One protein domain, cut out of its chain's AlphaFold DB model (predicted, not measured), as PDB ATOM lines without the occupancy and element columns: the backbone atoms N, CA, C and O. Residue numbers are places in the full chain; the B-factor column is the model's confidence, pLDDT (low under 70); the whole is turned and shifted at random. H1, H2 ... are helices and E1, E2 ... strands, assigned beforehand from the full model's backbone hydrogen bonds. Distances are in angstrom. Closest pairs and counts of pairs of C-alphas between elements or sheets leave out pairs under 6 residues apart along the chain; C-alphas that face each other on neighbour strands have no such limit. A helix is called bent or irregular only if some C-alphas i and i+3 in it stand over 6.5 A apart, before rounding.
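What this domain is: This is residues 42 to 225 of the 733 residues of an uncharacterized protein of Bacteroides faecalis (UniProt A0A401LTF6). Two strongly twisted sheets are stacked face to face as a sandwich, five strands (E4, E3, E2, E6, E8) against three (E5, E1, E9), their strands crossed, with helices H1 and H2 covering the other face of the larger sheet. H3 and the loop of residues 183 to 196 extend one end of this body, and residues 55 to 63 stick out. The 184 printed residues hold nine strands and three helices, in the order E1 E2 E3 E4 E5 E6 H1 H2 E7 H3 E8 E9; both sheets are mixed. The class is mixed, helices and strands, with under half of the residues in named elements. The whole is compact, with a radius of gyration of the C-alphas of 17.3 A, and spans 54 by 35 by 34 A.

Where its parts are: The larger sheet holds E4, residues 112 to 114, E3, 97 to 102, 16.5 A long, E2, 76 to 81, 16.8 A, E6, 138 to 143, 16.4 A, and E8, 197 to 202, 17.6 A. The smaller holds E5, 124 to 130, 16.3 A, E1, 44 to 50, 18.9 A, and E9, 214 to 220, 19.7 A. H1 is residues 150 to 157, H2 160 to 168, E7 171 to 173, and H3 176 to 182. C-alpha 44 is at (-5.548, -49.480, -10.797) and C-alpha 220 at (-1.962, -31.323, -3.666).

How they stand to each other: E2 and E3, a hairpin, are antiparallel, with N 79 and O 99 2.9 A apart. E2 and E6 are antiparallel (N 80 to O 140, 2.8 A), as are E6 and E8 (N 141 to O 199, 2.8 A); E4 and E3 are parallel (N 113 to O 100, 2.9 A). In the other sheet E1 is parallel to E9 (N 46 to O 215, 2.8 A) and antiparallel to E5 (N 47 to O 128, 2.8 A). The sandwich's strands stand at 41 degrees; its closest C-alphas of E8 and E9 are those of Ala 201 and Val 219, 5.3 A apart. H1 and H2, on the same face, make two layers with the larger sheet, helices on one face: H1 runs along the strands over E3 and E2 at a height of 9.0 A, and H2 slantwise over E2 at 10.4 A. They touch at Ala 157 and Ser 163, C-alphas 4.9 A apart, at a steep tilt of 67 degrees. H2 is irregular: C-alphas 161 and 164 are 7.3 A apart. Every O i to N i+4 pair is within hydrogen-bond range in H1 and H3, and 3 of 5 in H2. H3 is not on either sheet, and E7 pairs with no named strand.

The domain as a whole: The farthest C-alphas, of Lys 186 and Ser 211, are 56.1 A apart. The printed part has no cut. The links E1 to E2, E2 to E3, H3 to E8 and E8 to E9 are long. Mean pLDDT of the printed part is 75.1; 58 residues are under 70, among them 49 to 64, 103 to 114 and 206 to 214.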
ATOM      1  N   VAL A  42      -7.652 -52.067  -4.983       60.81
ATOM      2  CA  VAL A  42      -8.019 -51.409  -6.234       60.81
ATOM      3  C   VAL A  42      -7.039 -51.851  -7.318       60.81
ATOM      4  O   VAL A  42      -5.825 -51.739  -7.151       60.81
ATOM      5  N   GLU A  43      -7.552 -52.355  -8.444       59.12
ATOM      6  CA  GLU A  43      -6.734 -52.925  -9.529       59.12
ATOM      7  C   GLU A  43      -5.888 -51.866 -10.259       59.12
ATOM      8  O   GLU A  43      -4.804 -52.180 -10.752       59.12
ATOM      9  N   GLY A  44      -6.332 -50.603 -10.281       61.06
ATOM     10  CA  GLY A  44      -5.548 -49.480 -10.797       61.06
ATOM     11  C   GLY A  44      -5.782 -48.176 -10.031       61.06
ATOM     12  O   GLY A  44      -6.914 -47.751  -9.828       61.06
ATOM     13  N   LEU A  45      -4.709 -47.493  -9.657       65.81
ATOM     14  CA  LEU A  45      -4.731 -46.159  -9.065       65.81
ATOM     15  C   LEU A  45      -3.916 -45.226  -9.947       65.81
ATOM     16  O   LEU A  45      -2.722 -45.438 -10.115       65.81
ATOM     17  N   THR A  46      -4.553 -44.193 -10.485       71.00
ATOM     18  CA  THR A  46      -3.898 -43.152 -11.277       71.00
ATOM     19  C   THR A  46      -3.763 -41.881 -10.453       71.00
ATOM     20  O   THR A  46      -4.737 -41.395  -9.883       71.00
ATOM     21  N   ILE A  47      -2.550 -41.340 -10.380       72.12
ATOM     22  CA  ILE A  47      -2.244 -40.140  -9.603       72.12
ATOM     23  C   ILE A  47      -2.268 -38.919 -10.507       72.12
ATOM     24  O   ILE A  47      -1.580 -38.871 -11.525       72.12
ATOM     25  N   ASN A  48      -3.023 -37.912 -10.099       71.75
ATOM     26  CA  ASN A  48      -2.997 -36.580 -10.669       71.75
ATOM     27  C   ASN A  48      -2.361 -35.642  -9.643       71.75
ATOM     28  O   ASN A  48      -2.654 -35.723  -8.453       71.75
ATOM     29  N   PHE A  49      -1.526 -34.717 -10.094       69.12
ATOM     30  CA  PHE A  49      -1.189 -33.553  -9.288       69.12
ATOM     31  C   PHE A  49      -2.172 -32.469  -9.655       69.12
ATOM     32  O   PHE A  49      -2.269 -32.094 -10.824       69.12
ATOM     33  N   ALA A  50      -2.902 -31.954  -8.683       58.75
ATOM     34  CA  ALA A  50      -3.671 -30.758  -8.925       58.75
ATOM     35  C   ALA A  50      -3.252 -29.665  -7.996       58.75
ATOM     36  O   ALA A  50      -2.601 -29.846  -6.968       58.75
ATOM     37  N   THR A  51      -3.648 -28.498  -8.451       52.22
ATOM     38  CA  THR A  51      -3.251 -27.271  -7.839       52.22
ATOM     39  C   THR A  51      -4.485 -26.463  -7.447       52.22
ATOM     40  O   THR A  51      -4.594 -25.968  -6.341       52.22
ATOM     41  N   LEU A  52      -5.520 -26.319  -8.259       48.56
ATOM     42  CA  LEU A  52      -6.572 -25.367  -7.888       48.56
ATOM     43  C   LEU A  52      -7.759 -26.013  -7.176       48.56
ATOM     44  O   LEU A  52      -8.678 -26.483  -7.838       48.56
ATOM     45  N   ALA A  53      -7.817 -25.863  -5.849       40.75
ATOM     46  CA  ALA A  53      -9.093 -25.700  -5.161       40.75
ATOM     47  C   ALA A  53      -8.966 -24.815  -3.904       40.75
ATOM     48  O   ALA A  53      -8.231 -25.095  -2.968       40.75
ATOM     49  N   THR A  54      -9.724 -23.719  -3.893       45.69
ATOM     50  CA  THR A  54     -10.013 -22.909  -2.701       45.69
ATOM     51  C   THR A  54     -10.775 -23.757  -1.675       45.69
ATOM     52  O   THR A  54     -11.910 -24.156  -1.946       45.69
ATOM     53  N   GLY A  55     -10.177 -24.009  -0.506       41.41
ATOM     54  CA  GLY A  55     -10.743 -24.777   0.615       41.41
ATOM     55  C   GLY A  55     -10.175 -24.324   1.973       41.41
ATOM     56  O   GLY A  55      -9.165 -23.633   1.996       41.41
ATOM     57  N   PRO A  56     -10.849 -24.608   3.106       37.28
ATOM     58  CA  PRO A  56     -10.964 -23.685   4.237       37.28
ATOM     59  C   PRO A  56      -9.674 -23.513   5.050       37.28
ATOM     60  O   PRO A  56      -9.082 -24.478   5.527       37.28
ATOM     61  N   ASN A  57      -9.324 -22.242   5.273       41.75
ATOM     62  CA  ASN A  57      -8.246 -21.769   6.138       41.75
ATOM     63  C   ASN A  57      -8.362 -22.355   7.554       41.75
ATOM     64  O   ASN A  57      -9.255 -21.974   8.313       41.75
ATOM     65  N   THR A  58      -7.438 -23.232   7.941       34.84
ATOM     66  CA  THR A  58      -7.323 -23.736   9.321       34.84
ATOM     67  C   THR A  58      -6.449 -22.855  10.218       34.84
ATOM     68  O   THR A  58      -6.414 -23.083  11.425       34.84
ATOM     69  N   ARG A  59      -5.791 -21.815   9.680       48.25
ATOM     70  CA  ARG A  59      -5.037 -20.810  10.455       48.25
ATOM     71  C   ARG A  59      -5.257 -19.397   9.902       48.25
ATOM     72  O   ARG A  59      -5.498 -19.216   8.710       48.25
ATOM     73  N   ALA A  60      -5.263 -18.406  10.792       46.72
ATOM     74  CA  ALA A  60      -5.823 -17.064  10.598       46.72
ATOM     75  C   ALA A  60      -4.963 -16.099   9.740       46.72
ATOM     76  O   ALA A  60      -4.798 -14.938  10.104       46.72
ATOM     77  N   TYR A  61      -4.419 -16.544   8.601       60.09
ATOM     78  CA  TYR A  61      -3.559 -15.712   7.746       60.09
ATOM     79  C   TYR A  61      -4.338 -14.895   6.703       60.09
ATOM     80  O   TYR A  61      -5.435 -15.246   6.260       60.09
ATOM     81  N   SER A  62      -3.768 -13.753   6.313       62.22
ATOM     82  CA  SER A  62      -4.462 -12.695   5.572       62.22
ATOM     83  C   SER A  62      -4.490 -12.913   4.051       62.22
ATOM     84  O   SER A  62      -3.849 -12.202   3.284       62.22
ATOM     85  N   GLY A  63      -5.308 -13.859   3.593       68.56
ATOM     86  CA  GLY A  63      -5.566 -14.093   2.167       68.56
ATOM     87  C   GLY A  63      -4.461 -14.868   1.436       68.56
ATOM     88  O   GLY A  63      -3.479 -15.311   2.030       68.56
ATOM     89  N   GLU A  64      -4.645 -15.052   0.128       69.75
ATOM     90  CA  GLU A  64      -3.772 -15.864  -0.730       69.75
ATOM     91  C   GLU A  64      -2.900 -14.986  -1.642       69.75
ATOM     92  O   GLU A  64      -3.379 -14.019  -2.239       69.75
ATOM     93  N   THR A  65      -1.617 -15.333  -1.789       73.56
ATOM     94  CA  THR A  65      -0.726 -14.766  -2.815       73.56
ATOM     95  C   THR A  65      -0.446 -15.786  -3.910       73.56
ATOM     96  O   THR A  65       0.057 -16.868  -3.627       73.56
ATOM     97  N   GLU A  66      -0.691 -15.424  -5.170       69.62
ATOM     98  CA  GLU A  66      -0.393 -16.293  -6.311       69.62
ATOM     99  C   GLU A  66       1.109 -16.509  -6.532       69.62
ATOM    100  O   GLU A  66       1.929 -15.606  -6.328       69.62
ATOM    101  N   SER A  67       1.464 -17.710  -6.993       72.00
ATOM    102  CA  SER A  67       2.821 -18.023  -7.440       72.00
ATOM    103  C   SER A  67       3.161 -17.276  -8.735       72.00
ATOM    104  O   SER A  67       2.305 -17.077  -9.596       72.00
ATOM    105  N   LYS A  68       4.428 -16.892  -8.891       74.88
ATOM    106  CA  LYS A  68       4.987 -16.232 -10.076       74.88
ATOM    107  C   LYS A  68       6.181 -17.015 -10.616       74.88
ATOM    108  O   LYS A  68       6.853 -17.720  -9.870       74.88
ATOM    109  N   GLY A  69       6.473 -16.878 -11.908       77.12
ATOM    110  CA  GLY A  69       7.626 -17.542 -12.522       77.12
ATOM    111  C   GLY A  69       7.526 -19.068 -12.498       77.12
ATOM    112  O   GLY A  69       6.492 -19.627 -12.857       77.12
ATOM    113  N   THR A  70       8.603 -19.751 -12.099       79.69
ATOM    114  CA  THR A  70       8.661 -21.228 -12.064       79.69
ATOM    115  C   THR A  70       8.247 -21.830 -10.725       79.69
ATOM    116  O   THR A  70       8.365 -23.036 -10.533       79.69
ATOM    117  N   GLU A  71       7.743 -21.013  -9.800       79.12
ATOM    118  CA  GLU A  71       7.408 -21.430  -8.438       79.12
ATOM    119  C   GLU A  71       6.457 -22.625  -8.390       79.12
ATOM    120  O   GLU A  71       6.543 -23.410  -7.458       79.12
ATOM    121  N   ALA A  72       5.527 -22.771  -9.335       74.69
ATOM    122  CA  ALA A  72       4.532 -23.854  -9.365       74.69
ATOM    123  C   ALA A  72       4.872 -24.987 -10.351       74.69
ATOM    124  O   ALA A  72       4.046 -25.862 -10.594       74.69
ATOM    125  N   VAL A  73       6.057 -24.953 -10.967       76.12
ATOM    126  CA  VAL A  73       6.426 -25.909 -12.014       76.12
ATOM    127  C   VAL A  73       7.021 -27.164 -11.385       76.12
ATOM    128  O   VAL A  73       7.982 -27.099 -10.618       76.12
ATOM    129  N   ILE A  74       6.471 -28.315 -11.757       78.88
ATOM    130  CA  ILE A  74       6.981 -29.637 -11.391       78.88
ATOM    131  C   ILE A  74       7.867 -30.118 -12.537       78.88
ATOM    132  O   ILE A  74       7.454 -30.061 -13.695       78.88
ATOM    133  N   TYR A  75       9.083 -30.552 -12.217       80.25
ATOM    134  CA  TYR A  75      10.065 -31.060 -13.176       80.25
ATOM    135  C   TYR A  75      10.273 -32.558 -12.993       80.25
ATOM    136  O   TYR A  75      10.214 -33.316 -13.957       80.25
ATOM    137  N   ASP A  76      10.484 -32.964 -11.746       85.75
ATOM    138  CA  ASP A  76      10.736 -34.340 -11.339       85.75
ATOM    139  C   ASP A  76       9.934 -34.604 -10.059       85.75
ATOM    140  O   ASP A  76       9.884 -33.742  -9.179       85.75
ATOM    141  N   ALA A  77       9.306 -35.771  -9.943       88.31
ATOM    142  CA  ALA A  77       8.591 -36.185  -8.738       88.31
ATOM    143  C   ALA A  77       8.782 -37.675  -8.453       88.31
ATOM    144  O   ALA A  77       8.983 -38.468  -9.364       88.31
ATOM    145  N   TYR A  78       8.693 -38.054  -7.187       91.75
ATOM    146  CA  TYR A  78       8.747 -39.431  -6.717       91.75
ATOM    147  C   TYR A  78       7.453 -39.705  -5.971       91.75
ATOM    148  O   TYR A  78       7.134 -39.011  -5.004       91.75
ATOM    149  N   VAL A  79       6.689 -40.666  -6.477       90.88
ATOM    150  CA  VAL A  79       5.363 -41.009  -5.967       90.88
ATOM    151  C   VAL A  79       5.460 -42.355  -5.274       90.88
ATOM    152  O   VAL A  79       5.924 -43.317  -5.878       90.88
ATOM    153  N   PHE A  80       5.019 -42.412  -4.024       91.75
ATOM    154  CA  PHE A  80       5.045 -43.599  -3.185       91.75
ATOM    155  C   PHE A  80       3.617 -44.051  -2.908       91.75
ATOM    156  O   PHE A  80       2.801 -43.262  -2.425       91.75
ATOM    157  N   ALA A  81       3.331 -45.323  -3.161       89.50
ATOM    158  CA  ALA A  81       2.074 -45.949  -2.779       89.50
ATOM    159  C   ALA A  81       2.319 -47.375  -2.289       89.50
ATOM    160  O   ALA A  81       3.265 -48.047  -2.702       89.50
ATOM    161  N   LYS A  82       1.449 -47.845  -1.399       86.75
ATOM    162  CA  LYS A  82       1.527 -49.194  -0.853       86.75
ATOM    163  C   LYS A  82       0.727 -50.162  -1.720       86.75
ATOM    164  O   LYS A  82      -0.502 -50.133  -1.722       86.75
ATOM    165  N   GLU A  83       1.430 -51.016  -2.454       75.25
ATOM    166  CA  GLU A  83       0.821 -52.111  -3.208       75.25
ATOM    167  C   GLU A  83       0.726 -53.367  -2.331       75.25
ATOM    168  O   GLU A  83       1.628 -53.679  -1.554       75.25
ATOM    169  N   ALA A  84      -0.362 -54.122  -2.468       70.38
ATOM    170  CA  ALA A  84      -0.573 -55.382  -1.763       70.38
ATOM    171  C   ALA A  84       0.495 -56.428  -2.124       70.38
ATOM    172  O   ALA A  84       0.847 -57.268  -1.295       70.38
ATOM    173  N   ASN A  85       1.023 -56.361  -3.352       70.56
ATOM    174  CA  ASN A  85       2.084 -57.226  -3.859       70.56
ATOM    175  C   ASN A  85       3.155 -56.381  -4.573       70.56
ATOM    176  O   ASN A  85       3.058 -56.204  -5.792       70.56
ATOM    177  N   PRO A  86       4.160 -55.857  -3.847       69.50
ATOM    178  CA  PRO A  86       5.239 -55.080  -4.452       69.50
ATOM    179  C   PRO A  86       6.000 -55.935  -5.477       69.50
ATOM    180  O   PRO A  86       6.334 -57.092  -5.218       69.50
ATOM    181  N   LYS A  87       6.242 -55.382  -6.673       68.81
ATOM    182  CA  LYS A  87       6.806 -56.116  -7.828       68.81
ATOM    183  C   LYS A  87       8.330 -56.016  -7.968       68.81
ATOM    184  O   LYS A  87       8.861 -56.431  -8.995       68.81
ATOM    185  N   HIS A  88       9.026 -55.466  -6.977       72.38
ATOM    186  CA  HIS A  88      10.483 -55.351  -7.000       72.38
ATOM    187  C   HIS A  88      11.170 -56.616  -6.462       72.38
ATOM    188  O   HIS A  88      10.590 -57.410  -5.712       72.38
ATOM    189  N   ASP A  89      12.436 -56.798  -6.838       68.25
ATOM    190  CA  ASP A  89      13.243 -57.920  -6.370       68.25
ATOM    191  C   ASP A  89      13.359 -57.902  -4.834       68.25
ATOM    192  O   ASP A  89      13.586 -56.859  -4.219       68.25
ATOM    193  N   ASN A  90      13.218 -59.077  -4.210       69.88
ATOM    194  CA  ASN A  90      13.269 -59.286  -2.755       69.88
ATOM    195  C   ASN A  90      12.210 -58.526  -1.922       69.88
ATOM    196  O   ASN A  90      12.487 -58.178  -0.776       69.88
ATOM    197  N   GLY A  91      11.004 -58.314  -2.466       72.44
ATOM    198  CA  GLY A  91       9.893 -57.664  -1.759       72.44
ATOM    199  C   GLY A  91       9.597 -58.222  -0.362       72.44
ATOM    200  O   GLY A  91       9.384 -59.425  -0.174       72.44
ATOM    201  N   LEU A  92       9.556 -57.328   0.624       78.38
ATOM    202  CA  LEU A  92       9.162 -57.573   2.004       78.38
ATOM    203  C   LEU A  92       7.705 -57.157   2.225       78.38
ATOM    204  O   LEU A  92       7.177 -56.221   1.626       78.38
ATOM    205  N   THR A  93       7.032 -57.825   3.161       76.88
ATOM    206  CA  THR A  93       5.697 -57.394   3.585       76.88
ATOM    207  C   THR A  93       5.763 -55.998   4.208       76.88
ATOM    208  O   THR A  93       6.444 -55.790   5.215       76.88
ATOM    209  N   GLY A  94       4.995 -55.063   3.647       74.25
ATOM    210  CA  GLY A  94       4.955 -53.668   4.083       74.25
ATOM    211  C   GLY A  94       5.766 -52.713   3.210       74.25
ATOM    212  O   GLY A  94       5.661 -51.512   3.447       74.25
ATOM    213  N   ASP A  95       6.498 -53.220   2.211       83.06
ATOM    214  CA  ASP A  95       7.171 -52.382   1.220       83.06
ATOM    215  C   ASP A  95       6.189 -51.500   0.449       83.06
ATOM    216  O   ASP A  95       5.006 -51.808   0.278       83.06
ATOM    217  N   TRP A  96       6.716 -50.361   0.022       89.25
ATOM    218  CA  TRP A  96       6.032 -49.381  -0.800       89.25
ATOM    219  C   TRP A  96       6.640 -49.424  -2.193       89.25
ATOM    220  O   TRP A  96       7.845 -49.605  -2.348       89.25
ATOM    221  N   THR A  97       5.810 -49.217  -3.203       88.12
ATOM    222  CA  THR A  97       6.273 -49.044  -4.575       88.12
ATOM    223  C   THR A  97       6.538 -47.565  -4.809       88.12
ATOM    224  O   THR A  97       5.725 -46.714  -4.432       88.12
ATOM    225  N   VAL A  98       7.662 -47.254  -5.450       89.88
ATOM    226  CA  VAL A  98       7.991 -45.899  -5.886       89.88
ATOM    227  C   VAL A  98       7.998 -45.807  -7.407       89.88
ATOM    228  O   VAL A  98       8.535 -46.673  -8.090       89.88
ATOM    229  N   ILE A  99       7.407 -44.738  -7.942       88.31
ATOM    230  CA  ILE A  99       7.470 -44.397  -9.365       88.31
ATOM    231  C   ILE A  99       8.073 -43.004  -9.496       88.31
ATOM    232  O   ILE A  99       7.579 -42.035  -8.909       88.31
ATOM    233  N   LYS A 100       9.132 -42.891 -10.299       87.38
ATOM    234  CA  LYS A 100       9.712 -41.597 -10.651       87.38
ATOM    235  C   LYS A 100       8.971 -41.010 -11.844       87.38
ATOM    236  O   LYS A 100       8.851 -41.632 -12.890       87.38
ATOM    237  N   CYS A 101       8.522 -39.780 -11.706       82.00
ATOM    238  CA  CYS A 101       7.760 -39.064 -12.708       82.00
ATOM    239  C   CYS A 101       8.604 -37.916 -13.252       82.00
ATOM    240  O   CYS A 101       8.958 -37.002 -12.506       82.00
ATOM    241  N   LYS A 102       8.915 -37.944 -14.550       78.06
ATOM    242  CA  LYS A 102       9.577 -36.833 -15.240       78.06
ATOM    243  C   LYS A 102       8.561 -36.031 -16.033       78.06
ATOM    244  O   LYS A 102       7.839 -36.557 -16.881       78.06
ATOM    245  N   VAL A 103       8.554 -34.730 -15.790       69.94
ATOM    246  CA  VAL A 103       7.646 -33.776 -16.418       69.94
ATOM    247  C   VAL A 103       8.430 -32.990 -17.476       69.94
ATOM    248  O   VAL A 103       8.618 -31.793 -17.312       69.94
ATOM    249  N   ASN A 104       9.013 -33.670 -18.485       63.69
ATOM    250  CA  ASN A 104       9.682 -33.088 -19.674       63.69
ATOM    251  C   ASN A 104      10.131 -34.159 -20.702       63.69
ATOM    252  O   ASN A 104      10.012 -35.361 -20.482       63.69
ATOM    253  N   ASN A 105      10.646 -33.707 -21.857       51.12
ATOM    254  CA  ASN A 105      10.772 -34.476 -23.101       51.12
ATOM    255  C   ASN A 105      11.946 -35.472 -23.229       51.12
ATOM    256  O   ASN A 105      12.212 -35.941 -24.337       51.12
ATOM    257  N   ASP A 106      12.608 -35.848 -22.141       46.22
ATOM    258  CA  ASP A 106      13.701 -36.824 -22.196       46.22
ATOM    259  C   ASP A 106      13.153 -38.262 -22.154       46.22
ATOM    260  O   ASP A 106      12.080 -38.516 -21.606       46.22
ATOM    261  N   GLY A 107      13.826 -39.194 -22.836       42.72
ATOM    262  CA  GLY A 107      13.359 -40.573 -23.035       42.72
ATOM    263  C   GLY A 107      12.990 -41.309 -21.738       42.72
ATOM    264  O   GLY A 107      13.544 -41.032 -20.677       42.72
ATOM    265  N   VAL A 108      12.050 -42.252 -21.846       44.06
ATOM    266  CA  VAL A 108      11.505 -43.029 -20.718       44.06
ATOM    267  C   VAL A 108      12.399 -44.232 -20.419       44.06
ATOM    268  O   VAL A 108      12.723 -44.994 -21.331       44.06
ATOM    269  N   VAL A 109      12.773 -44.407 -19.152       48.00
ATOM    270  CA  VAL A 109      13.412 -45.622 -18.617       48.00
ATOM    271  C   VAL A 109      12.352 -46.454 -17.876       48.00
ATOM    272  O   VAL A 109      11.340 -45.916 -17.433       48.00
ATOM    273  N   GLU A 110      12.535 -47.770 -17.769       45.09
ATOM    274  CA  GLU A 110      11.647 -48.650 -16.992       45.09
ATOM    275  C   GLU A 110      11.538 -48.168 -15.528       45.09
ATOM    276  O   GLU A 110      12.546 -47.797 -14.931       45.09
ATOM    277  N   GLY A 111      10.319 -48.103 -14.975       55.69
ATOM    278  CA  GLY A 111      10.051 -47.510 -13.651       55.69
ATOM    279  C   GLY A 111       9.870 -45.980 -13.640       55.69
ATOM    280  O   GLY A 111       9.552 -45.409 -12.595       55.69
ATOM    281  N   GLU A 112      10.021 -45.312 -14.791       65.38
ATOM    282  CA  GLU A 112       9.706 -43.891 -14.955       65.38
ATOM    283  C   GLU A 112       8.360 -43.684 -15.672       65.38
ATOM    284  O   GLU A 112       8.031 -44.373 -16.642       65.38
ATOM    285  N   SER A 113       7.589 -42.687 -15.240       69.50
ATOM    286  CA  SER A 113       6.471 -42.143 -16.012       69.50
ATOM    287  C   SER A 113       6.883 -40.843 -16.703       69.50
ATOM    288  O   SER A 113       7.691 -40.058 -16.190       69.50
ATOM    289  N   LYS A 114       6.315 -40.603 -17.888       68.75
ATOM    290  CA  LYS A 114       6.511 -39.365 -18.642       68.75
ATOM    291  C   LYS A 114       5.199 -38.617 -18.762       68.75
ATOM    292  O   LYS A 114       4.229 -39.148 -19.301       68.75
ATOM    293  N   VAL A 115       5.211 -37.369 -18.307       70.31
ATOM    294  CA  VAL A 115       4.072 -36.458 -18.412       70.31
ATOM    295  C   VAL A 115       4.488 -35.246 -19.226       70.31
ATOM    296  O   VAL A 115       5.401 -34.508 -18.850       70.31
ATOM    297  N   ASP A 116       3.804 -35.020 -20.342       66.44
ATOM    298  CA  ASP A 116       3.991 -33.806 -21.124       66.44
ATOM    299  C   ASP A 116       3.287 -32.635 -20.421       66.44
ATOM    300  O   ASP A 116       2.071 -32.645 -20.238       66.44
ATOM    301  N   ASN A 117       4.056 -31.604 -20.050       66.44
ATOM    302  CA  ASN A 117       3.535 -30.336 -19.526       66.44
ATOM    303  C   ASN A 117       3.978 -29.134 -20.385       66.44
ATOM    304  O   ASN A 117       4.642 -28.221 -19.882       66.44
ATOM    305  N   PRO A 118       3.667 -29.125 -21.696       60.84
ATOM    306  CA  PRO A 118       4.132 -28.088 -22.620       60.84
ATOM    307  C   PRO A 118       3.637 -26.692 -22.226       60.84
ATOM    308  O   PRO A 118       4.330 -25.701 -22.454       60.84
ATOM    309  N   ASP A 119       2.477 -26.632 -21.574       59.03
ATOM    310  CA  ASP A 119       1.815 -25.398 -21.164       59.03
ATOM    311  C   ASP A 119       2.226 -24.937 -19.755       59.03
ATOM    312  O   ASP A 119       1.734 -23.914 -19.276       59.03
ATOM    313  N   LYS A 120       3.116 -25.682 -19.071       59.59
ATOM    314  CA  LYS A 120       3.470 -25.474 -17.653       59.59
ATOM    315  C   LYS A 120       2.225 -25.301 -16.776       59.59
ATOM    316  O   LYS A 120       2.206 -24.495 -15.845       59.59
ATOM    317  N   THR A 121       1.167 -26.040 -17.105       55.41
ATOM    318  CA  THR A 121      -0.081 -26.012 -16.360       55.41
ATOM    319  C   THR A 121       0.143 -26.571 -14.974       55.41
ATOM    320  O   THR A 121       0.947 -27.477 -14.755       55.41
ATOM    321  N   VAL A 122      -0.604 -26.003 -14.040       57.19
ATOM    322  CA  VAL A 122      -0.508 -26.316 -12.625       57.19
ATOM    323  C   VAL A 122      -1.173 -27.669 -12.299       57.19
ATOM    324  O   VAL A 122      -0.865 -28.265 -11.281       57.19
ATOM    325  N   THR A 123      -2.034 -28.231 -13.153       64.25
ATOM    326  CA  THR A 123      -2.585 -29.589 -12.962       64.25
ATOM    327  C   THR A 123      -1.918 -30.568 -13.924       64.25
ATOM    328  O   THR A 123      -1.987 -30.376 -15.137       64.25
ATOM    329  N   LEU A 124      -1.317 -31.630 -13.391       70.25
ATOM    330  CA  LEU A 124      -0.743 -32.739 -14.149       70.25
ATOM    331  C   LEU A 124      -1.602 -33.980 -13.961       70.25
ATOM    332  O   LEU A 124      -1.867 -34.395 -12.837       70.25
ATOM    333  N   LYS A 125      -2.032 -34.583 -15.066       73.12
ATOM    334  CA  LYS A 125      -2.836 -35.804 -15.030       73.12
ATOM    335  C   LYS A 125      -2.005 -37.031 -15.363       73.12
ATOM    336  O   LYS A 125      -1.034 -36.924 -16.108       73.12
ATOM    337  N   ASN A 126      -2.451 -38.182 -14.870       71.44
ATOM    338  CA  ASN A 126      -1.876 -39.494 -15.165       71.44
ATOM    339  C   ASN A 126      -0.373 -39.557 -14.879       71.44
ATOM    340  O   ASN A 126       0.412 -40.067 -15.674       71.44
ATOM    341  N   VAL A 127       0.018 -38.983 -13.744       74.69
ATOM    342  CA  VAL A 127       1.413 -38.817 -13.357       74.69
ATOM    343  C   VAL A 127       2.040 -40.136 -12.945       74.69
ATOM    344  O   VAL A 127       3.172 -40.399 -13.318       74.69
ATOM    345  N   ALA A 128       1.315 -40.997 -12.243       80.75
ATOM    346  CA  ALA A 128       1.769 -42.341 -11.903       80.75
ATOM    347  C   ALA A 128       0.588 -43.311 -11.896       80.75
ATOM    348  O   ALA A 128      -0.545 -42.893 -11.644       80.75
ATOM    349  N   THR A 129       0.855 -44.596 -12.140       82.31
ATOM    350  CA  THR A 129      -0.153 -45.656 -12.043       82.31
ATOM    351  C   THR A 129       0.358 -46.794 -11.168       82.31
ATOM    352  O   THR A 129       1.407 -47.360 -11.458       82.31
ATOM    353  N   PHE A 130      -0.405 -47.138 -10.132       80.94
ATOM    354  CA  PHE A 130      -0.148 -48.266  -9.232       80.94
ATOM    355  C   PHE A 130      -1.240 -49.324  -9.373       80.94
ATOM    356  O   PHE A 130      -2.356 -49.016  -9.796       80.94
ATOM    357  N   HIS A 131      -0.936 -50.561  -8.996       80.38
ATOM    358  CA  HIS A 131      -1.835 -51.701  -9.116       80.38
ATOM    359  C   HIS A 131      -1.959 -52.467  -7.798       80.38
ATOM    360  O   HIS A 131      -0.968 -52.791  -7.152       80.38
ATOM    361  N   GLY A 132      -3.186 -52.832  -7.424       74.31
ATOM    362  CA  GLY A 132      -3.435 -53.592  -6.197       74.31
ATOM    363  C   GLY A 132      -3.139 -52.775  -4.941       74.31
ATOM    364  O   GLY A 132      -2.476 -53.269  -4.038       74.31
ATOM    365  N   VAL A 133      -3.574 -51.517  -4.903       78.12
ATOM    366  CA  VAL A 133      -3.420 -50.633  -3.734       78.12
ATOM    367  C   VAL A 133      -4.647 -50.711  -2.834       78.12
ATOM    368  O   VAL A 133      -5.766 -50.876  -3.318       78.12
ATOM    369  N   ARG A 134      -4.463 -50.551  -1.526       76.31
ATOM    370  CA  ARG A 134      -5.560 -50.657  -0.561       76.31
ATOM    371  C   ARG A 134      -6.313 -49.331  -0.410       76.31
ATOM    372  O   ARG A 134      -5.707 -48.268  -0.300       76.31
ATOM    373  N   GLN A 135      -7.644 -49.384  -0.345       75.69
ATOM    374  CA  GLN A 135      -8.452 -48.210   0.013       75.69
ATOM    375  C   GLN A 135      -8.135 -47.718   1.434       75.69
ATOM    376  O   GLN A 135      -7.932 -48.522   2.344       75.69
ATOM    377  N   GLY A 136      -8.128 -46.398   1.633       74.62
ATOM    378  CA  GLY A 136      -7.846 -45.765   2.925       74.62
ATOM    379  C   GLY A 136      -6.361 -45.591   3.258       74.62
ATOM    380  O   GLY A 136      -6.059 -44.817   4.168       74.62
ATOM    381  N   ASP A 137      -5.453 -46.236   2.515       82.56
ATOM    382  CA  ASP A 137      -4.010 -45.978   2.597       82.56
ATOM    383  C   ASP A 137      -3.660 -44.618   1.958       82.56
ATOM    384  O   ASP A 137      -4.487 -43.976   1.303       82.56
ATOM    385  N   TYR A 138      -2.426 -44.158   2.165       85.62
ATOM    386  CA  TYR A 138      -1.945 -42.868   1.671       85.62
ATOM    387  C   TYR A 138      -1.036 -43.011   0.452       85.62
ATOM    388  O   TYR A 138      -0.336 -44.006   0.280       85.62
ATOM    389  N   VAL A 139      -1.015 -41.960  -0.360       86.81
ATOM    390  CA  VAL A 139      -0.015 -41.715  -1.399       86.81
ATOM    391  C   VAL A 139       0.855 -40.558  -0.933       86.81
ATOM    392  O   VAL A 139       0.311 -39.540  -0.512       86.81
ATOM    393  N   TYR A 140       2.178 -40.692  -1.033       89.56
ATOM    394  CA  TYR A 140       3.131 -39.617  -0.734       89.56
ATOM    395  C   TYR A 140       3.846 -39.179  -2.006       89.56
ATOM    396  O   TYR A 140       4.159 -39.998  -2.868       89.56
ATOM    397  N   VAL A 141       4.125 -37.886  -2.119       88.69
ATOM    398  CA  VAL A 141       4.808 -37.296  -3.268       88.69
ATOM    399  C   VAL A 141       5.896 -36.355  -2.779       88.69
ATOM    400  O   VAL A 141       5.629 -35.475  -1.965       88.69
ATOM    401  N   ILE A 142       7.106 -36.519  -3.313       91.25
ATOM    402  CA  ILE A 142       8.216 -35.570  -3.158       91.25
ATOM    403  C   ILE A 142       8.603 -35.092  -4.553       91.25
ATOM    404  O   ILE A 142       8.914 -35.904  -5.423       91.25
ATOM    405  N   ALA A 143       8.583 -33.785  -4.780       87.44
ATOM    406  CA  ALA A 143       8.854 -33.178  -6.073       87.44
ATOM    407  C   ALA A 143       9.988 -32.156  -5.999       87.44
ATOM    408  O   ALA A 143      10.142 -31.437  -5.013       87.44
ATOM    409  N   ASN A 144      10.761 -32.076  -7.086       88.44
ATOM    410  CA  ASN A 144      11.826 -31.098  -7.319       88.44
ATOM    411  C   ASN A 144      12.929 -31.038  -6.247       88.44
ATOM    412  O   ASN A 144      13.695 -30.072  -6.221       88.44
ATOM    413  N   ASP A 145      13.024 -32.038  -5.377       92.69
ATOM    414  CA  ASP A 145      14.102 -32.130  -4.404       92.69
ATOM    415  C   ASP A 145      15.446 -32.311  -5.137       92.69
ATOM    416  O   ASP A 145      15.596 -33.284  -5.887       92.69
ATOM    417  N   PRO A 146      16.424 -31.400  -4.954       90.31
ATOM    418  CA  PRO A 146      17.712 -31.479  -5.640       90.31
ATOM    419  C   PRO A 146      18.525 -32.731  -5.285       90.31
ATOM    420  O   PRO A 146      19.400 -33.110  -6.061       90.31
ATOM    421  N   ASN A 147      18.247 -33.373  -4.146       91.31
ATOM    422  CA  ASN A 147      18.994 -34.536  -3.670       91.31
ATOM    423  C   ASN A 147      18.275 -35.867  -3.913       91.31
ATOM    424  O   ASN A 147      18.896 -36.918  -3.760       91.31
ATOM    425  N   MET A 148      16.986 -35.856  -4.265       92.06
ATOM    426  CA  MET A 148      16.217 -37.090  -4.412       92.06
ATOM    427  C   MET A 148      16.572 -37.812  -5.716       92.06
ATOM    428  O   MET A 148      16.362 -37.304  -6.823       92.06
ATOM    429  N   THR A 149      17.054 -39.045  -5.579       91.69
ATOM    430  CA  THR A 149      17.288 -39.993  -6.675       91.69
ATOM    431  C   THR A 149      16.358 -41.194  -6.540       91.69
ATOM    432  O   THR A 149      15.770 -41.410  -5.479       91.69
ATOM    433  N   LEU A 150      16.233 -41.998  -7.602       89.25
ATOM    434  CA  LEU A 150      15.452 -43.236  -7.535       89.25
ATOM    435  C   LEU A 150      16.021 -44.186  -6.473       89.25
ATOM    436  O   LEU A 150      15.259 -44.659  -5.645       89.25
ATOM    437  N   ASP A 151      17.344 -44.345  -6.407       91.38
ATOM    438  CA  ASP A 151      18.014 -45.179  -5.402       91.38
ATOM    439  C   ASP A 151      17.686 -44.758  -3.960       91.38
ATOM    440  O   ASP A 151      17.446 -45.600  -3.095       91.38
ATOM    441  N   ILE A 152      17.664 -43.447  -3.681       93.44
ATOM    442  CA  ILE A 152      17.284 -42.936  -2.355       93.44
ATOM    443  C   ILE A 152      15.815 -43.249  -2.089       93.44
ATOM    444  O   ILE A 152      15.481 -43.738  -1.013       93.44
ATOM    445  N   ALA A 153      14.946 -43.000  -3.066       92.69
ATOM    446  CA  ALA A 153      13.519 -43.229  -2.935       92.69
ATOM    447  C   ALA A 153      13.191 -44.720  -2.706       92.69
ATOM    448  O   ALA A 153      12.446 -45.051  -1.788       92.69
ATOM    449  N   GLU A 154      13.810 -45.628  -3.459       91.12
ATOM    450  CA  GLU A 154      13.725 -47.080  -3.254       91.12
ATOM    451  C   GLU A 154      14.279 -47.485  -1.884       91.12
ATOM    452  O   GLU A 154      13.676 -48.288  -1.174       91.12
ATOM    453  N   GLY A 155      15.381 -46.867  -1.449       91.31
ATOM    454  CA  GLY A 155      15.933 -47.055  -0.111       91.31
ATOM    455  C   GLY A 155      14.964 -46.673   1.013       91.31
ATOM    456  O   GLY A 155      14.989 -47.306   2.067       91.31
ATOM    457  N   LEU A 156      14.088 -45.685   0.802       93.00
ATOM    458  CA  LEU A 156      13.012 -45.336   1.740       93.00
ATOM    459  C   LEU A 156      11.840 -46.323   1.658       93.00
ATOM    460  O   LEU A 156      11.257 -46.666   2.687       93.00
ATOM    461  N   ALA A 157      11.502 -46.760   0.445       90.25
ATOM    462  CA  ALA A 157      10.299 -47.525   0.138       90.25
ATOM    463  C   ALA A 157      10.425 -49.038   0.421       90.25
ATOM    464  O   ALA A 157       9.423 -49.686   0.727       90.25
ATOM    465  N   HIS A 158      11.640 -49.593   0.377       90.94
ATOM    466  CA  HIS A 158      11.913 -51.031   0.510       90.94
ATOM    467  C   HIS A 158      12.477 -51.401   1.901       90.94
ATOM    468  O   HIS A 158      13.561 -51.974   2.033       90.94
ATOM    469  N   GLN A 159      11.778 -50.995   2.967       89.44
ATOM    470  CA  GLN A 159      12.164 -51.158   4.380       89.44
ATOM    471  C   GLN A 159      11.133 -51.974   5.191       89.44
ATOM    472  O   GLN A 159      11.053 -51.878   6.424       89.44
ATOM    473  N   GLY A 160      10.314 -52.777   4.512       86.06
ATOM    474  CA  GLY A 160       9.219 -53.557   5.072       86.06
ATOM    475  C   GLY A 160       8.221 -52.680   5.825       86.06
ATOM    476  O   GLY A 160       7.825 -51.607   5.391       86.06
ATOM    477  N   GLN A 161       7.840 -53.093   7.033       85.94
ATOM    478  CA  GLN A 161       6.898 -52.327   7.862       85.94
ATOM    479  C   GLN A 161       7.382 -50.910   8.230       85.94
ATOM    480  O   GLN A 161       6.574 -50.095   8.670       85.94
ATOM    481  N   SER A 162       8.675 -50.601   8.065       88.44
ATOM    482  CA  SER A 162       9.230 -49.275   8.372       88.44
ATOM    483  C   SER A 162       9.187 -48.299   7.193       88.44
ATOM    484  O   SER A 162       9.505 -47.128   7.387       88.44
ATOM    485  N   SER A 163       8.784 -48.733   5.996       89.50
ATOM    486  CA  SER A 163       8.844 -47.916   4.778       89.50
ATOM    487  C   SER A 163       8.053 -46.613   4.886       89.50
ATOM    488  O   SER A 163       8.604 -45.538   4.670       89.50
ATOM    489  N   GLU A 164       6.795 -46.663   5.335       88.88
ATOM    490  CA  GLU A 164       5.980 -45.449   5.504       88.88
ATOM    491  C   GLU A 164       6.596 -44.483   6.526       88.88
ATOM    492  O   GLU A 164       6.640 -43.272   6.313       88.88
ATOM    493  N   LYS A 165       7.119 -45.023   7.634       89.31
ATOM    494  CA  LYS A 165       7.800 -44.229   8.660       89.31
ATOM    495  C   LYS A 165       9.032 -43.531   8.081       89.31
ATOM    496  O   LYS A 165       9.253 -42.364   8.385       89.31
ATOM    497  N   ASN A 166       9.810 -44.223   7.252       90.00
ATOM    498  CA  ASN A 166      11.011 -43.672   6.631       90.00
ATOM    499  C   ASN A 166      10.678 -42.613   5.574       90.00
ATOM    500  O   ASN A 166      11.343 -41.582   5.538       90.00
ATOM    501  N   ILE A 167       9.619 -42.815   4.781       90.50
ATOM    502  CA  ILE A 167       9.108 -41.811   3.835       90.50
ATOM    503  C   ILE A 167       8.689 -40.540   4.585       90.50
ATOM    504  O   ILE A 167       9.140 -39.449   4.243       90.50
ATOM    505  N   LYS A 168       7.893 -40.666   5.657       88.62
ATOM    506  CA  LYS A 168       7.477 -39.525   6.499       88.62
ATOM    507  C   LYS A 168       8.665 -38.812   7.142       88.62
ATOM    508  O   LYS A 168       8.717 -37.587   7.173       88.62
ATOM    509  N   ALA A 169       9.632 -39.586   7.632       87.56
ATOM    510  CA  ALA A 169      10.814 -39.076   8.312       87.56
ATOM    511  C   ALA A 169      11.893 -38.531   7.363       87.56
ATOM    512  O   ALA A 169      12.933 -38.087   7.857       87.56
ATOM    513  N   TYR A 170      11.677 -38.549   6.046       90.62
ATOM    514  CA  TYR A 170      12.650 -38.057   5.083       90.62
ATOM    515  C   TYR A 170      12.899 -36.550   5.229       90.62
ATOM    516  O   TYR A 170      11.986 -35.744   5.435       90.62
ATOM    517  N   THR A 171      14.169 -36.176   5.105       88.31
ATOM    518  CA  THR A 171      14.654 -34.798   5.178       88.31
ATOM    519  C   THR A 171      15.678 -34.582   4.081       88.31
ATOM    520  O   THR A 171      16.504 -35.466   3.845       88.31
ATOM    521  N   SER A 172      15.680 -33.401   3.472       88.19
ATOM    522  CA  SER A 172      16.647 -33.046   2.432       88.19
ATOM    523  C   SER A 172      17.485 -31.850   2.858       88.19
ATOM    524  O   SER A 172      16.954 -30.865   3.374       88.19
ATOM    525  N   MET A 173      18.799 -31.946   2.650       86.81
ATOM    526  CA  MET A 173      19.743 -30.858   2.890       86.81
ATOM    527  C   MET A 173      19.851 -29.992   1.635       86.81
ATOM    528  O   MET A 173      20.531 -30.333   0.669       86.81
ATOM    529  N   LEU A 174      19.167 -28.863   1.642       88.62
ATOM    530  CA  LEU A 174      19.238 -27.852   0.603       88.62
ATOM    531  C   LEU A 174      20.593 -27.152   0.680       88.62
ATOM    532  O   LEU A 174      21.018 -26.739   1.753       88.62
ATOM    533  N   SER A 175      21.279 -27.015  -0.452       88.44
ATOM    534  CA  SER A 175      22.571 -26.333  -0.497       88.44
ATOM    535  C   SER A 175      22.408 -24.810  -0.428       88.44
ATOM    536  O   SER A 175      21.360 -24.254  -0.783       88.44
ATOM    537  N   LYS A 176      23.465 -24.102  -0.017       88.19
ATOM    538  CA  LYS A 176      23.473 -22.634  -0.042       88.19
ATOM    539  C   LYS A 176      23.337 -22.114  -1.465       88.19
ATOM    540  O   LYS A 176      22.610 -21.155  -1.697       88.19
ATOM    541  N   GLU A 177      24.013 -22.761  -2.406       89.94
ATOM    542  CA  GLU A 177      23.900 -22.468  -3.831       89.94
ATOM    543  C   GLU A 177      22.451 -22.567  -4.319       89.94
ATOM    544  O   GLU A 177      21.983 -21.673  -5.021       89.94
ATOM    545  N   TYR A 178      21.720 -23.604  -3.897       91.00
ATOM    546  CA  TYR A 178      20.309 -23.770  -4.226       91.00
ATOM    547  C   TYR A 178      19.473 -22.607  -3.679       91.00
ATOM    548  O   TYR A 178      18.830 -21.907  -4.456       91.00
ATOM    549  N   LEU A 179      19.524 -22.341  -2.369       90.38
ATOM    550  CA  LEU A 179      18.717 -21.286  -1.741       90.38
ATOM    551  C   LEU A 179      19.097 -19.879  -2.235       90.38
ATOM    552  O   LEU A 179      18.224 -19.064  -2.535       90.38
ATOM    553  N   GLY A 180      20.394 -19.607  -2.379       89.19
ATOM    554  CA  GLY A 180      20.917 -18.346  -2.902       89.19
ATOM    555  C   GLY A 180      20.588 -18.123  -4.374       89.19
ATOM    556  O   GLY A 180      20.312 -16.993  -4.771       89.19
ATOM    557  N   GLY A 181      20.557 -19.195  -5.172       87.56
ATOM    558  CA  GLY A 181      20.169 -19.163  -6.581       87.56
ATOM    559  C   GLY A 181      18.682 -18.881  -6.809       87.56
ATOM    560  O   GLY A 181      18.318 -18.403  -7.883       87.56
ATOM    561  N   LEU A 182      17.827 -19.124  -5.807       88.50
ATOM    562  CA  LEU A 182      16.407 -18.769  -5.864       88.50
ATOM    563  C   LEU A 182      16.154 -17.281  -5.576       88.50
ATOM    564  O   LEU A 182      15.118 -16.756  -5.985       88.50
ATOM    565  N   ALA A 183      17.061 -16.588  -4.876       87.38
ATOM    566  CA  ALA A 183      16.873 -15.181  -4.535       87.38
ATOM    567  C   ALA A 183      16.854 -14.299  -5.795       87.38
ATOM    568  O   ALA A 183      17.730 -14.395  -6.656       87.38
ATOM    569  N   PHE A 184      15.881 -13.388  -5.897       83.88
ATOM    570  CA  PHE A 184      15.690 -12.589  -7.106       83.88
ATOM    571  C   PHE A 184      15.400 -11.110  -6.825       83.88
ATOM    572  O   PHE A 184      14.788 -10.721  -5.832       83.88
ATOM    573  N   GLY A 185      15.880 -10.272  -7.744       73.81
ATOM    574  CA  GLY A 185      15.805  -8.812  -7.658       73.81
ATOM    575  C   GLY A 185      16.704  -8.094  -8.664       73.81
ATOM    576  O   GLY A 185      16.376  -6.999  -9.079       73.81
ATOM    577  N   LYS A 186      17.797  -8.716  -9.133       60.22
ATOM    578  CA  LYS A 186      18.811  -8.070  -9.993       60.22
ATOM    579  C   LYS A 186      18.370  -7.788 -11.436       60.22
ATOM    580  O   LYS A 186      18.928  -6.886 -12.037       60.22
ATOM    581  N   THR A 187      17.412  -8.539 -11.984       51.97
ATOM    582  CA  THR A 187      16.902  -8.450 -13.382       51.97
ATOM    583  C   THR A 187      15.611  -9.251 -13.600       51.97
ATOM    584  O   THR A 187      14.895  -9.026 -14.573       51.97
ATOM    585  N   GLN A 188      15.320 -10.205 -12.718       56.34
ATOM    586  CA  GLN A 188      14.167 -11.087 -12.821       56.34
ATOM    587  C   GLN A 188      12.936 -10.431 -12.189       56.34
ATOM    588  O   GLN A 188      12.926 -10.124 -10.997       56.34
ATOM    589  N   THR A 189      11.890 -10.210 -12.987       60.38
ATOM    590  CA  THR A 189      10.557  -9.867 -12.463       60.38
ATOM    591  C   THR A 189       9.903 -11.056 -11.773       60.38
ATOM    592  O   THR A 189       9.116 -10.853 -10.848       60.38
ATOM    593  N   ASP A 190      10.268 -12.265 -12.206       71.12
ATOM    594  CA  ASP A 190       9.698 -13.522 -11.759       71.12
ATOM    595  C   ASP A 190      10.804 -14.524 -11.384       71.12
ATOM    596  O   ASP A 190      11.779 -14.649 -12.125       71.12
ATOM    597  N   PRO A 191      10.649 -15.250 -10.270       75.25
ATOM    598  CA  PRO A 191      11.631 -16.220  -9.794       75.25
ATOM    599  C   PRO A 191      11.804 -17.401 -10.747       75.25
ATOM    600  O   PRO A 191      10.835 -17.917 -11.318       75.25
ATOM    601  N   THR A 192      13.045 -17.875 -10.860       78.94
ATOM    602  CA  THR A 192      13.410 -19.066 -11.637       78.94
ATOM    603  C   THR A 192      14.131 -20.088 -10.768       78.94
ATOM    604  O   THR A 192      15.078 -19.741 -10.072       78.94
ATOM    605  N   GLY A 193      13.729 -21.352 -10.853       83.00
ATOM    606  CA  GLY A 193      14.316 -22.454 -10.096       83.00
ATOM    607  C   GLY A 193      13.365 -23.639  -9.930       83.00
ATOM    608  O   GLY A 193      12.173 -23.549 -10.238       83.00
ATOM    609  N   LYS A 194      13.908 -24.761  -9.447       87.06
ATOM    610  CA  LYS A 194      13.145 -25.962  -9.082       87.06
ATOM    611  C   LYS A 194      12.793 -25.885  -7.598       87.06
ATOM    612  O   LYS A 194      13.652 -26.135  -6.764       87.06
ATOM    613  N   PHE A 195      11.565 -25.512  -7.261       87.38
ATOM    614  CA  PHE A 195      11.140 -25.393  -5.863       87.38
ATOM    615  C   PHE A 195      10.771 -26.762  -5.316       87.38
ATOM    616  O   PHE A 195       9.903 -27.408  -5.902       87.38
ATOM    617  N   VAL A 196      11.418 -27.178  -4.226       90.25
ATOM    618  CA  VAL A 196      11.098 -28.425  -3.527       90.25
ATOM    619  C   VAL A 196       9.665 -28.380  -2.997       90.25
ATOM    620  O   VAL A 196       9.230 -27.381  -2.414       90.25
ATOM    621  N   MET A 197       8.925 -29.452  -3.254       86.25
ATOM    622  CA  MET A 197       7.522 -29.581  -2.881       86.25
ATOM    623  C   MET A 197       7.232 -30.980  -2.361       86.25
ATOM    624  O   MET A 197       7.852 -31.949  -2.804       86.25
ATOM    625  N   ALA A 198       6.239 -31.095  -1.491       87.19
ATOM    626  CA  ALA A 198       5.732 -32.382  -1.062       87.19
ATOM    627  C   ALA A 198       4.215 -32.359  -0.890       87.19
ATOM    628  O   ALA A 198       3.586 -31.312  -0.750       87.19
ATOM    629  N   GLY A 199       3.613 -33.539  -0.933       83.50
ATOM    630  CA  GLY A 199       2.183 -33.691  -0.724       83.50
ATOM    631  C   GLY A 199       1.800 -35.122  -0.415       83.50
ATOM    632  O   GLY A 199       2.534 -36.061  -0.720       83.50
ATOM    633  N   LEU A 200       0.638 -35.286   0.203       85.94
ATOM    634  CA  LEU A 200       0.047 -36.589   0.467       85.94
ATOM    635  C   LEU A 200      -1.449 -36.577   0.158       85.94
ATOM    636  O   LEU A 200      -2.087 -35.532   0.205       85.94
ATOM    637  N   ALA A 201      -2.026 -37.720  -0.167       82.38
ATOM    638  CA  ALA A 201      -3.474 -37.837  -0.298       82.38
ATOM    639  C   ALA A 201      -3.924 -39.207   0.181       82.38
ATOM    640  O   ALA A 201      -3.235 -40.203  -0.040       82.38
ATOM    641  N   GLN A 202      -5.083 -39.256   0.829       83.25
ATOM    642  CA  GLN A 202      -5.698 -40.522   1.191       83.25
ATOM    643  C   GLN A 202      -6.419 -41.115  -0.021       83.25
ATOM    644  O   GLN A 202      -7.144 -40.415  -0.731       83.25
ATOM    645  N   ILE A 203      -6.249 -42.414  -0.239       80.56
ATOM    646  CA  ILE A 203      -6.981 -43.162  -1.255       80.56
ATOM    647  C   ILE A 203      -8.456 -43.241  -0.820       80.56
ATOM    648  O   ILE A 203      -8.730 -43.768   0.264       80.56
ATOM    649  N   PRO A 204      -9.414 -42.748  -1.632       77.12
ATOM    650  CA  PRO A 204     -10.824 -42.704  -1.264       77.12
ATOM    651  C   PRO A 204     -11.371 -44.064  -0.825       77.12
ATOM    652  O   PRO A 204     -11.174 -45.075  -1.500       77.12
ATOM    653  N   VAL A 205     -12.117 -44.064   0.281       70.94
ATOM    654  CA  VAL A 205     -12.878 -45.222   0.761       70.94
ATOM    655  C   VAL A 205     -14.320 -45.040   0.302       70.94
ATOM    656  O   VAL A 205     -15.001 -44.125   0.768       70.94
ATOM    657  N   ALA A 206     -14.801 -45.867  -0.629       61.34
ATOM    658  CA  ALA A 206     -16.191 -45.783  -1.078       61.34
ATOM    659  C   ALA A 206     -16.822 -47.168  -1.290       61.34
ATOM    660  O   ALA A 206     -16.266 -47.988  -2.022       61.34
ATOM    661  N   PRO A 207     -18.033 -47.418  -0.753       50.75
ATOM    662  CA  PRO A 207     -18.716 -48.707  -0.888       50.75
ATOM    663  C   PRO A 207     -19.189 -49.006  -2.324       50.75
ATOM    664  O   PRO A 207     -19.558 -50.136  -2.629       50.75
ATOM    665  N   THR A 208     -19.192 -48.010  -3.217       53.72
ATOM    666  CA  THR A 208     -19.613 -48.136  -4.624       53.72
ATOM    667  C   THR A 208     -18.453 -48.245  -5.612       53.72
ATOM    668  O   THR A 208     -18.699 -48.350  -6.815       53.72
ATOM    669  N   LEU A 209     -17.200 -48.186  -5.150       56.09
ATOM    670  CA  LEU A 209     -16.052 -48.447  -6.011       56.09
ATOM    671  C   LEU A 209     -15.987 -49.959  -6.275       56.09
ATOM    672  O   LEU A 209     -15.875 -50.733  -5.323       56.09
ATOM    673  N   PRO A 210     -16.097 -50.422  -7.534       56.31
ATOM    674  CA  PRO A 210     -15.945 -51.840  -7.816       56.31
ATOM    675  C   PRO A 210     -14.534 -52.273  -7.403       56.31
ATOM    676  O   PRO A 210     -13.565 -51.595  -7.736       56.31
ATOM    677  N   SER A 211     -14.424 -53.422  -6.730       51.38
ATOM    678  CA  SER A 211     -13.181 -54.025  -6.204       51.38
ATOM    679  C   SER A 211     -12.091 -54.316  -7.261       51.38
ATOM    680  O   SER A 211     -11.113 -54.969  -6.944       51.38
ATOM    681  N   ASN A 212     -12.267 -53.863  -8.507       54.25
ATOM    682  CA  ASN A 212     -11.404 -54.062  -9.675       54.25
ATOM    683  C   ASN A 212     -11.442 -52.832 -10.624       54.25
ATOM    684  O   ASN A 212     -11.313 -52.949 -11.839       54.25
ATOM    685  N   GLY A 213     -11.774 -51.643 -10.106       61.09
ATOM    686  CA  GLY A 213     -11.855 -50.405 -10.890       61.09
ATOM    687  C   GLY A 213     -10.522 -49.659 -10.979       61.09
ATOM    688  O   GLY A 213      -9.613 -49.908 -10.191       61.09
ATOM    689  N   THR A 214     -10.421 -48.705 -11.910       68.00
ATOM    690  CA  THR A 214      -9.368 -47.678 -11.882       68.00
ATOM    691  C   THR A 214      -9.894 -46.427 -11.186       68.00
ATOM    692  O   THR A 214     -10.960 -45.936 -11.556       68.00
ATOM    693  N   ILE A 215      -9.162 -45.909 -10.200       75.06
ATOM    694  CA  ILE A 215      -9.502 -44.664  -9.495       75.06
ATOM    695  C   ILE A 215      -8.475 -43.575  -9.787       75.06
ATOM    696  O   ILE A 215      -7.294 -43.865  -9.971       75.06
ATOM    697  N   GLU A 216      -8.923 -42.324  -9.808       77.56
ATOM    698  CA  GLU A 216      -8.048 -41.155  -9.877       77.56
ATOM    699  C   GLU A 216      -7.921 -40.536  -8.483       77.56
ATOM    700  O   GLU A 216      -8.933 -40.259  -7.834       77.56
ATOM    701  N   VAL A 217      -6.689 -40.317  -8.025       77.50
ATOM    702  CA  VAL A 217      -6.398 -39.593  -6.782       77.50
ATOM    703  C   VAL A 217      -5.639 -38.330  -7.113       77.50
ATOM    704  O   VAL A 217      -4.636 -38.345  -7.822       77.50
ATOM    705  N   GLU A 218      -6.143 -37.230  -6.581       79.38
ATOM    706  CA  GLU A 218      -5.553 -35.916  -6.715       79.38
ATOM    707  C   GLU A 218      -4.677 -35.620  -5.495       79.38
ATOM    708  O   GLU A 218      -5.162 -35.643  -4.365       79.38
ATOM    709  N   VAL A 219      -3.387 -35.361  -5.721       76.88
ATOM    710  CA  VAL A 219      -2.435 -34.980  -4.670       76.88
ATOM    711  C   VAL A 219      -2.095 -33.500  -4.817       76.88
ATOM    712  O   VAL A 219      -1.551 -33.084  -5.844       76.88
ATOM    713  N   GLY A 220      -2.406 -32.712  -3.787       75.94
ATOM    714  CA  GLY A 220      -1.962 -31.323  -3.666       75.94
ATOM    715  C   GLY A 220      -0.519 -31.256  -3.170       75.94
ATOM    716  O   GLY A 220      -0.165 -31.965  -2.229       75.94
ATOM    717  N   LEU A 221       0.309 -30.419  -3.804       77.38
ATOM    718  CA  LEU A 221       1.720 -30.246  -3.450       77.38
ATOM    719  C   LEU A 221       1.971 -28.858  -2.854       77.38
ATOM    720  O   LEU A 221       1.732 -27.846  -3.517       77.38
ATOM    721  N   ASP A 222       2.507 -28.830  -1.637       78.38
ATOM    722  CA  ASP A 222       2.947 -27.623  -0.944       78.38
ATOM    723  C   ASP A 222       4.446 -27.407  -1.157       78.38
ATOM    724  O   ASP A 222       5.213 -28.355  -1.319       78.38
ATOM    725  N   ARG A 223       4.893 -26.148  -1.143       85.12
ATOM    726  CA  ARG A 223       6.329 -25.843  -1.135       85.12
ATOM    727  C   ARG A 223       6.892 -26.023   0.258       85.12
ATOM    728  O   ARG A 223       6.353 -25.496   1.226       85.12
ATOM    729  N   GLU A 224       8.075 -26.613   0.327       86.44
ATOM    730  CA  GLU A 224       8.778 -26.815   1.599       86.44
ATOM    731  C   GLU A 224       9.648 -25.613   2.004       86.44
ATOM    732  O   GLU A 224      10.533 -25.725   2.850       86.44
ATOM    733  N   LEU A 225       9.394 -24.452   1.388       88.31
ATOM    734  CA  LEU A 225      10.071 -23.176   1.619       88.31
ATOM    735  C   LEU A 225       9.052 -22.061   1.851       88.31
ATOM    736  O   LEU A 225       7.925 -22.111   1.354       88.31
TER     737      LEU A 225